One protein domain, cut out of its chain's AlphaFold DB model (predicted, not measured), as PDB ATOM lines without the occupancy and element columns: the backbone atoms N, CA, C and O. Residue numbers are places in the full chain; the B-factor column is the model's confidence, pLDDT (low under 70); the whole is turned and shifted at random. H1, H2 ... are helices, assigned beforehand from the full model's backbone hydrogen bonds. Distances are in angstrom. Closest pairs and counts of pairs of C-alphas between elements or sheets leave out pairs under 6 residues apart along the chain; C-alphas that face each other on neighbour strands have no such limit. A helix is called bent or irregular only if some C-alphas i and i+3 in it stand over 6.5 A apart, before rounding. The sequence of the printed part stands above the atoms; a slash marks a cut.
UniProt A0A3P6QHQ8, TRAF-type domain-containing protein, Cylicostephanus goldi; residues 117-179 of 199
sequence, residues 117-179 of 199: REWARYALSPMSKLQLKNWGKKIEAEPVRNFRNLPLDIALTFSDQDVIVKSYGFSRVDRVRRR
ATOM      1  N   ARG A 117      49.575  89.438 -28.183       49.66
ATOM      2  CA  ARG A 117      50.108  90.320 -29.234       49.66
ATOM      3  C   ARG A 117      49.520  91.735 -29.239       49.66
ATOM      4  O   ARG A 117      49.903  92.512 -30.111       49.66
ATOM      5  N   GLU A 118      48.695  92.144 -28.271       50.59
ATOM      6  CA  GLU A 118      48.570  93.579 -27.956       50.59
ATOM      7  C   GLU A 118      49.959  94.203 -27.681       50.59
ATOM      8  O   GLU A 118      50.179  95.383 -27.964       50.59
ATOM      9  N   TRP A 119      50.944  93.388 -27.260       48.47
ATOM     10  CA  TRP A 119      52.361  93.766 -27.196       48.47
ATOM     11  C   TRP A 119      52.960  94.267 -28.515       48.47
ATOM     12  O   TRP A 119      53.887  95.069 -28.468       48.47
ATOM     13  N   ALA A 120      52.429  93.892 -29.682       52.59
ATOM     14  CA  ALA A 120      52.959  94.359 -30.965       52.59
ATOM     15  C   ALA A 120      52.547  95.805 -31.316       52.59
ATOM     16  O   ALA A 120      52.868  96.283 -32.401       52.59
ATOM     17  N   ARG A 121      51.807  96.515 -30.444       53.75
ATOM     18  CA  ARG A 121      51.289  97.870 -30.740       53.75
ATOM     19  C   ARG A 121      51.504  98.901 -29.631       53.75
ATOM     20  O   ARG A 121      51.080 100.050 -29.785       53.75
ATOM     21  N   TYR A 122      52.152  98.534 -28.524       59.44
ATOM     22  CA  TYR A 122      52.466  99.495 -27.469       59.44
ATOM     23  C   TYR A 122      53.792 100.197 -27.772       59.44
ATOM     24  O   TYR A 122      54.777  99.571 -28.154       59.44
ATOM     25  N   ALA A 123      53.839 101.515 -27.576       60.31
ATOM     26  CA  ALA A 123      55.114 102.215 -27.565       60.31
ATOM     27  C   ALA A 123      55.928 101.677 -26.381       60.31
ATOM     28  O   ALA A 123      55.507 101.852 -25.239       60.31
ATOM     29  N   LEU A 124      57.067 101.036 -26.660       66.19
ATOM     30  CA  LEU A 124      57.883 100.293 -25.686       66.19
ATOM     31  C   LEU A 124      58.255 101.102 -24.429       66.19
ATOM     32  O   LEU A 124      58.566 100.529 -23.391       66.19
ATOM     33  N   SER A 125      58.198 102.437 -24.501       77.06
ATOM     34  CA  SER A 125      58.407 103.332 -23.366       77.06
ATOM     35  C   SER A 125      57.597 104.639 -23.482       77.06
ATOM     36  O   SER A 125      57.158 105.018 -24.579       77.06
ATOM     37  N   PRO A 126      57.437 105.398 -22.376       81.50
ATOM     38  CA  PRO A 126      56.912 106.764 -22.414       81.50
ATOM     39  C   PRO A 126      57.673 107.683 -23.380       81.50
ATOM     40  O   PRO A 126      57.050 108.519 -24.036       81.50
ATOM     41  N   MET A 127      58.989 107.486 -23.516       84.75
ATOM     42  CA  MET A 127      59.835 108.245 -24.440       84.75
ATOM     43  C   MET A 127      59.522 107.914 -25.896       84.75
ATOM     44  O   MET A 127      59.278 108.820 -26.689       84.75
ATOM     45  N   SER A 128      59.391 106.629 -26.233       84.00
ATOM     46  CA  SER A 128      58.966 106.200 -27.570       84.00
ATOM     47  C   SER A 128      57.587 106.773 -27.916       84.00
ATOM     48  O   SER A 128      57.355 107.251 -29.023       84.00
ATOM     49  N   LYS A 129      56.665 106.818 -26.945       83.75
ATOM     50  CA  LYS A 129      55.339 107.431 -27.128       83.75
ATOM     51  C   LYS A 129      55.415 108.939 -27.369       83.75
ATOM     52  O   LYS A 129      54.575 109.474 -28.093       83.75
ATOM     53  N   LEU A 130      56.354 109.631 -26.727       89.44
ATOM     54  CA  LEU A 130      56.589 111.054 -26.950       89.44
ATOM     55  C   LEU A 130      57.149 111.301 -28.353       89.44
ATOM     56  O   LEU A 130      56.602 112.140 -29.060       89.44
ATOM     57  N   GLN A 131      58.129 110.513 -28.797       89.81
ATOM     58  CA  GLN A 131      58.679 110.621 -30.154       89.81
ATOM     59  C   GLN A 131      57.609 110.419 -31.229       89.81
ATOM     60  O   GLN A 131      57.455 111.259 -32.111       89.81
ATOM     61  N   LEU A 132      56.768 109.386 -31.096       88.19
ATOM     62  CA  LEU A 132      55.654 109.166 -32.027       88.19
ATOM     63  C   LEU A 132      54.682 110.355 -32.074       88.19
ATOM     64  O   LEU A 132      54.148 110.683 -33.134       88.19
ATOM     65  N   LYS A 133      54.448 111.023 -30.933       88.31
ATOM     66  CA  LYS A 133      53.648 112.258 -30.893       88.31
ATOM     67  C   LYS A 133      54.350 113.407 -31.605       88.31
ATOM     68  O   LYS A 133      53.664 114.153 -32.298       88.31
ATOM     69  N   ASN A 134      55.657 113.568 -31.413       93.31
ATOM     70  CA  ASN A 134      56.425 114.647 -32.026       93.31
ATOM     71  C   ASN A 134      56.453 114.494 -33.549       93.31
ATOM     72  O   ASN A 134      56.128 115.457 -34.242       93.31
ATOM     73  N   TRP A 135      56.699 113.284 -34.062       93.19
ATOM     74  CA  TRP A 135      56.623 112.986 -35.498       93.19
ATOM     75  C   TRP A 135      55.208 113.182 -36.053       93.19
ATOM     76  O   TRP A 135      55.016 113.916 -37.018       93.19
ATOM     77  N   GLY A 136      54.183 112.621 -35.398       90.62
ATOM     78  CA  GLY A 136      52.796 112.749 -35.861       90.62
ATOM     79  C   GLY A 136      52.283 114.194 -35.875       90.62
ATOM     80  O   GLY A 136      51.507 114.572 -36.753       90.62
ATOM     81  N   LYS A 137      52.740 115.025 -34.929       91.75
ATOM     82  CA  LYS A 137      52.442 116.466 -34.872       91.75
ATOM     83  C   LYS A 137      53.388 117.329 -35.708       91.75
ATOM     84  O   LYS A 137      53.214 118.544 -35.714       91.75
ATOM     85  N   LYS A 138      54.366 116.726 -36.393       91.81
ATOM     86  CA  LYS A 138      55.399 117.422 -37.174       91.81
ATOM     87  C   LYS A 138      56.210 118.438 -36.354       91.81
ATOM     88  O   LYS A 138      56.656 119.447 -36.887       91.81
ATOM     89  N   ILE A 139      56.375 118.179 -35.056       94.06
ATOM     90  CA  ILE A 139      57.285 118.932 -34.177       94.06
ATOM     91  C   ILE A 139      58.731 118.551 -34.508       94.06
ATOM     92  O   ILE A 139      59.610 119.404 -34.548       94.06
ATOM     93  N   GLU A 140      58.955 117.265 -34.776       92.88
ATOM     94  CA  GLU A 140      60.233 116.706 -35.211       92.88
ATOM     95  C   GLU A 140      60.048 116.023 -36.566       92.88
ATOM     96  O   GLU A 140      58.984 115.460 -36.844       92.88
ATOM     97  N   ALA A 141      61.093 116.047 -37.394       89.44
ATOM     98  CA  ALA A 141      61.121 115.268 -38.622       89.44
ATOM     99  C   ALA A 141      61.238 113.773 -38.295       89.44
ATOM    100  O   ALA A 141      62.023 113.370 -37.434       89.44
ATOM    101  N   GLU A 142      60.457 112.951 -38.992       87.62
ATOM    102  CA  GLU A 142      60.595 111.502 -38.908       87.62
ATOM    103  C   GLU A 142      61.910 111.065 -39.582       87.62
ATOM    104  O   GLU A 142      62.274 111.621 -40.625       87.62
ATOM    105  N   PRO A 143      62.645 110.087 -39.022       84.94
ATOM    106  CA  PRO A 143      63.818 109.532 -39.683       84.94
ATOM    107  C   PRO A 143      63.454 108.927 -41.042       84.94
ATOM    108  O   PRO A 143      62.461 108.213 -41.180       84.94
ATOM    109  N   VAL A 144      64.303 109.170 -42.039       83.75
ATOM    110  CA  VAL A 144      64.150 108.581 -43.374       83.75
ATOM    111  C   VAL A 144      64.297 107.063 -43.273       83.75
ATOM    112  O   VAL A 144      65.344 106.556 -42.872       83.75
ATOM    113  N   ARG A 145      63.248 106.330 -43.660       82.00
ATOM    114  CA  ARG A 145      63.260 104.864 -43.738       82.00
ATOM    115  C   ARG A 145      63.534 104.429 -45.168       82.00
ATOM    116  O   ARG A 145      62.855 104.861 -46.097       82.00
ATOM    117  N   ASN A 146      64.532 103.570 -45.352       81.75
ATOM    118  CA  ASN A 146      64.814 102.969 -46.647       81.75
ATOM    119  C   ASN A 146      64.130 101.606 -46.736       81.75
ATOM    120  O   ASN A 146      64.537 100.670 -46.060       81.75
ATOM    121  N   PHE A 147      63.114 101.502 -47.588       81.19
ATOM    122  CA  PHE A 147      62.353 100.269 -47.783       81.19
ATOM    123  C   PHE A 147      62.988  99.305 -48.798       81.19
ATOM    124  O   PHE A 147      62.479  98.206 -49.007       81.19
ATOM    125  N   ARG A 148      64.080  99.701 -49.470       84.00
ATOM    126  CA  ARG A 148      64.713  98.866 -50.499       84.00
ATOM    127  C   ARG A 148      65.427  97.675 -49.863       84.00
ATOM    128  O   ARG A 148      66.200  97.848 -48.928       84.00
ATOM    129  N   ASN A 149      65.226  96.494 -50.448       87.31
ATOM    130  CA  ASN A 149      65.907  95.244 -50.089       87.31
ATOM    131  C   ASN A 149      65.743  94.819 -48.617       87.31
ATOM    132  O   ASN A 149      66.603  94.124 -48.080       87.31
ATOM    133  N   LEU A 150      64.655  95.225 -47.957       87.75
ATOM    134  CA  LEU A 150      64.336  94.740 -46.619       87.75
ATOM    135  C   LEU A 150      63.611  93.385 -46.684       87.75
ATOM    136  O   LEU A 150      62.778  93.187 -47.573       87.75
ATOM    137  N   PRO A 151      63.857  92.483 -45.718       92.38
ATOM    138  CA  PRO A 151      62.962  91.370 -45.429       92.38
ATOM    139  C   PRO A 151      61.499  91.827 -45.303       92.38
ATOM    140  O   PRO A 151      61.215  92.919 -44.798       92.38
ATOM    141  N   LEU A 152      60.565  91.001 -45.786       87.50
ATOM    142  CA  LEU A 152      59.139  91.344 -45.880       87.50
ATOM    143  C   LEU A 152      58.536  91.740 -44.525       87.50
ATOM    144  O   LEU A 152      57.774  92.697 -44.442       87.50
ATOM    145  N   ASP A 153      58.886  91.023 -43.465       83.69
ATOM    146  CA  ASP A 153      58.461  91.288 -42.090       83.69
ATOM    147  C   ASP A 153      58.922  92.667 -41.591       83.69
ATOM    148  O   ASP A 153      58.139  93.402 -40.984       83.69
ATOM    149  N   ILE A 154      60.152  93.070 -41.915       84.50
ATOM    150  CA  ILE A 154      60.677  94.401 -41.577       84.50
ATOM    151  C   ILE A 154      59.956  95.484 -42.389       84.50
ATOM    152  O   ILE A 154      59.552  96.509 -41.835       84.50
ATOM    153  N   ALA A 155      59.738  95.256 -43.687       87.38
ATOM    154  CA  ALA A 155      59.013  96.196 -44.542       87.38
ATOM    155  C   ALA A 155      57.564  96.411 -44.063       87.38
ATOM    156  O   ALA A 155      57.102  97.552 -43.971       87.38
ATOM    157  N   LEU A 156      56.868  95.330 -43.695       84.50
ATOM    158  CA  LEU A 156      55.529  95.384 -43.102       84.50
ATOM    159  C   LEU A 156      55.533  96.124 -41.760       84.50
ATOM    160  O   LEU A 156      54.663  96.961 -41.526       84.50
ATOM    161  N   THR A 157      56.544  95.889 -40.921       84.19
ATOM    162  CA  THR A 157      56.694  96.585 -39.634       84.19
ATOM    163  C   THR A 157      56.836  98.097 -39.821       84.19
ATOM    164  O   THR A 157      56.198  98.869 -39.104       84.19
ATOM    165  N   PHE A 158      57.629  98.551 -40.796       86.12
ATOM    166  CA  PHE A 158      57.749  99.984 -41.084       86.12
ATOM    167  C   PHE A 158      56.456 100.591 -41.632       86.12
ATOM    168  O   PHE A 158      56.092 101.687 -41.210       86.12
ATOM    169  N   SER A 159      55.736  99.871 -42.495       84.75
ATOM    170  CA  SER A 159      54.417 100.296 -42.982       84.75
ATOM    171  C   SER A 159      53.425 100.491 -41.825       84.75
ATOM    172  O   SER A 159      52.793 101.542 -41.703       84.75
ATOM    173  N   ASP A 160      53.349  99.527 -40.902       83.94
ATOM    174  CA  ASP A 160      52.522  99.642 -39.696       83.94
ATOM    175  C   ASP A 160      52.950 100.836 -38.827       83.94
ATOM    176  O   ASP A 160      52.111 101.593 -38.320       83.94
ATOM    177  N   GLN A 161      54.259 101.050 -38.688       84.19
ATOM    178  CA  GLN A 161      54.814 102.147 -37.907       84.19
ATOM    179  C   GLN A 161      54.476 103.525 -38.504       84.19
ATOM    180  O   GLN A 161      54.163 104.440 -37.734       84.19
ATOM    181  N   ASP A 162      54.463 103.672 -39.833       86.81
ATOM    182  CA  ASP A 162      54.026 104.894 -40.532       86.81
ATOM    183  C   ASP A 162      52.552 105.205 -40.229       86.81
ATOM    184  O   ASP A 162      52.178 106.344 -39.922       86.81
ATOM    185  N   VAL A 163      51.696 104.178 -40.242       86.62
ATOM    186  CA  VAL A 163      50.274 104.333 -39.907       86.62
ATOM    187  C   VAL A 163      50.097 104.752 -38.441       86.62
ATOM    188  O   VAL A 163      49.271 105.623 -38.141       86.62
ATOM    189  N   ILE A 164      50.898 104.204 -37.520       84.75
ATOM    190  CA  ILE A 164      50.896 104.617 -36.107       84.75
ATOM    191  C   ILE A 164      51.306 106.085 -35.968       84.75
ATOM    192  O   ILE A 164      50.605 106.835 -35.281       84.75
ATOM    193  N   VAL A 165      52.393 106.517 -36.613       87.75
ATOM    194  CA  VAL A 165      52.865 107.914 -36.568       87.75
ATOM    195  C   VAL A 165      51.794 108.856 -37.107       87.75
ATOM    196  O   VAL A 165      51.401 109.803 -36.418       87.75
ATOM    197  N   LYS A 166      51.218 108.534 -38.272       86.81
ATOM    198  CA  LYS A 166      50.096 109.282 -38.854       86.81
ATOM    199  C   LYS A 166      48.923 109.396 -37.879       86.81
ATOM    200  O   LYS A 166      48.323 110.464 -37.761       86.81
ATOM    201  N   SER A 167      48.629 108.334 -37.122       86.38
ATOM    202  CA  SER A 167      47.547 108.346 -36.131       86.38
ATOM    203  C   SER A 167      47.745 109.401 -35.035       86.38
ATOM    204  O   SER A 167      46.766 109.992 -34.575       86.38
ATOM    205  N   TYR A 168      48.991 109.677 -34.629       88.25
ATOM    206  CA  TYR A 168      49.316 110.677 -33.606       88.25
ATOM    207  C   TYR A 168      49.134 112.123 -34.077       88.25
ATOM    208  O   TYR A 168      49.038 113.010 -33.224       88.25
ATOM    209  N   GLY A 169      49.014 112.343 -35.389       88.38
ATOM    210  CA  GLY A 169      48.588 113.616 -35.967       88.38
ATOM    211  C   GLY A 169      47.091 113.902 -35.795       88.38
ATOM    212  O   GLY A 169      46.676 115.054 -35.881       88.38
ATOM    213  N   PHE A 170      46.264 112.890 -35.503       88.81
ATOM    214  CA  PHE A 170      44.833 113.091 -35.274       88.81
ATOM    215  C   PHE A 170      44.522 113.631 -33.872       88.81
ATOM    216  O   PHE A 170      45.264 113.423 -32.898       88.81
ATOM    217  N   SER A 171      43.350 114.263 -33.747       88.56
ATOM    218  CA  SER A 171      42.833 114.722 -32.459       88.56
ATOM    219  C   SER A 171      42.734 113.563 -31.455       88.56
ATOM    220  O   SER A 171      42.664 112.379 -31.807       88.56
ATOM    221  N   ARG A 172      42.743 113.876 -30.152       86.69
ATOM    222  CA  ARG A 172      42.551 112.845 -29.117       86.69
ATOM    223  C   ARG A 172      41.204 112.135 -29.293       86.69
ATOM    224  O   ARG A 172      41.163 110.917 -29.159       86.69
ATOM    225  N   VAL A 173      40.149 112.886 -29.608       88.62
ATOM    226  CA  VAL A 173      38.792 112.364 -29.821       88.62
ATOM    227  C   VAL A 173      38.787 111.358 -30.970       88.62
ATOM    228  O   VAL A 173      38.335 110.227 -30.804       88.62
ATOM    229  N   ASP A 174      39.398 111.713 -32.095       87.81
ATOM    230  CA  ASP A 174      39.447 110.859 -33.282       87.81
ATOM    231  C   ASP A 174      40.268 109.586 -33.085       87.81
ATOM    232  O   ASP A 174      39.952 108.543 -33.660       87.81
ATOM    233  N   ARG A 175      41.320 109.644 -32.262       84.88
ATOM    234  CA  ARG A 175      42.083 108.450 -31.878       84.88
ATOM    235  C   ARG A 175      41.298 107.527 -30.959       84.88
ATOM    236  O   ARG A 175      41.454 106.318 -31.066       84.88
ATOM    237  N   VAL A 176      40.479 108.075 -30.061       84.94
ATOM    238  CA  VAL A 176      39.610 107.286 -29.174       84.94
ATOM    239  C   VAL A 176      38.505 106.604 -29.977       84.94
ATOM    240  O   VAL A 176      38.282 105.413 -29.798       84.94
ATOM    241  N   ARG A 177      37.886 107.308 -30.933       87.75
ATOM    242  CA  ARG A 177      36.846 106.745 -31.815       87.75
ATOM    243  C   ARG A 177      37.337 105.604 -32.718       87.75
ATOM    244  O   ARG A 177      36.523 104.836 -33.212       87.75
ATOM    245  N   ARG A 178      38.650 105.497 -32.948       84.69
ATOM    246  CA  ARG A 178      39.280 104.427 -33.749       84.69
ATOM    247  C   ARG A 178      39.698 103.195 -32.940       84.69
ATOM    248  O   ARG A 178      40.287 102.274 -33.505       84.69
ATOM    249  N   ARG A 179      39.437 103.184 -31.634       81.56
ATOM    250  CA  ARG A 179      39.635 102.015 -30.767       81.56
ATOM    251  C   ARG A 179      38.466 101.047 -30.916       81.56
ATOM    252  O   ARG A 179      37.435 101.398 -31.488       81.56
TER     253      ARG A 179
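Overview. This is residues 117 to 179 of the 199 residues of the protein "TRAF-type domain-containing protein" of Cylicostephanus goldi (UniProt A0A3P6QHQ8). One long helix, H3, meets the end of a shorter helix, H2, at a corner, so that the two make an L, and two short helices, H1 and H4, are set off from it near the ends of the printed part. A long link with no named element, residues 137 to 151, leaves the corner at the end of H2 and loops back to the start of H3, where residues 148 to 154 stick out. The contacts between helices are few: H2 and H3 touch, while H1 and H4 touch no helix. The printed part has 63 residues with four named helices, in the order H1, H2, H3, H4, and no named strand, and its class is all helix. It is only just compact, close to loose, with a radius of gyration of the C-alphas of 12.6 A and spans of 38 by 29 by 20 A.

Arrangement. H3, residues 152 to 168, is the longest helix, with 17 residues. It touches H2, residues 126 to 136, with residues 164 to 168 alone. The closest C-alphas of the two are those of Gly 136 and Tyr 168, 4.6 A apart, and their lines are about perpendicular, at 78 degrees. H4, residues 172 to 177, is close to H3 but not clearly touching; the closest C-alphas, those of Ser 167 and Arg 175, are 6.9 A apart. H3 and H4 run opposite ways at a steep tilt of 60 degrees. H1, residues 117 to 121, is apart from H2, H3 and H4, and H2 and H4 are apart too. In H2, H3 and H4 every O i to N i+4 pair is within hydrogen-bond range; in H1 0 of 1 is, beside 2 of 2 O i to N i+3 pairs.

Along the chain. H3 begins with C-alpha 152 at (59.139, 91.344, -45.880) and ends with C-alpha 168 at (49.316, 110.677, -33.606), a length of 24.9 A. H2, residues 126 to 136, measures 15.3 A from first to last C-alpha. H4, residues 172 to 177, measures 8.8 A and ends with C-alpha 177 at (36.846, 106.745, -31.815). H1, residues 117 to 121, measures 7.8 A and begins with C-alpha 117 at (50.108, 90.320, -29.234). None of the four helices is bent or irregular.

Size, cuts and confidence. The two C-alphas farthest apart in the domain, those of Asn 149 and Val 173, are 37.9 A apart. The printed part runs from residue 117 to residue 179 without a cut. The link from H2 to H3, 15 residues, is long, with its C-alphas 10 to 21 A from the mean of the C-alphas; the links from H1 to H2 and from H3 to H4 are tight. Residues 148 to 154, of which 152 to 154 belong to H3, stand free. The mean pLDDT of the printed part is 82.7, and residues 117 to 124 are under 70.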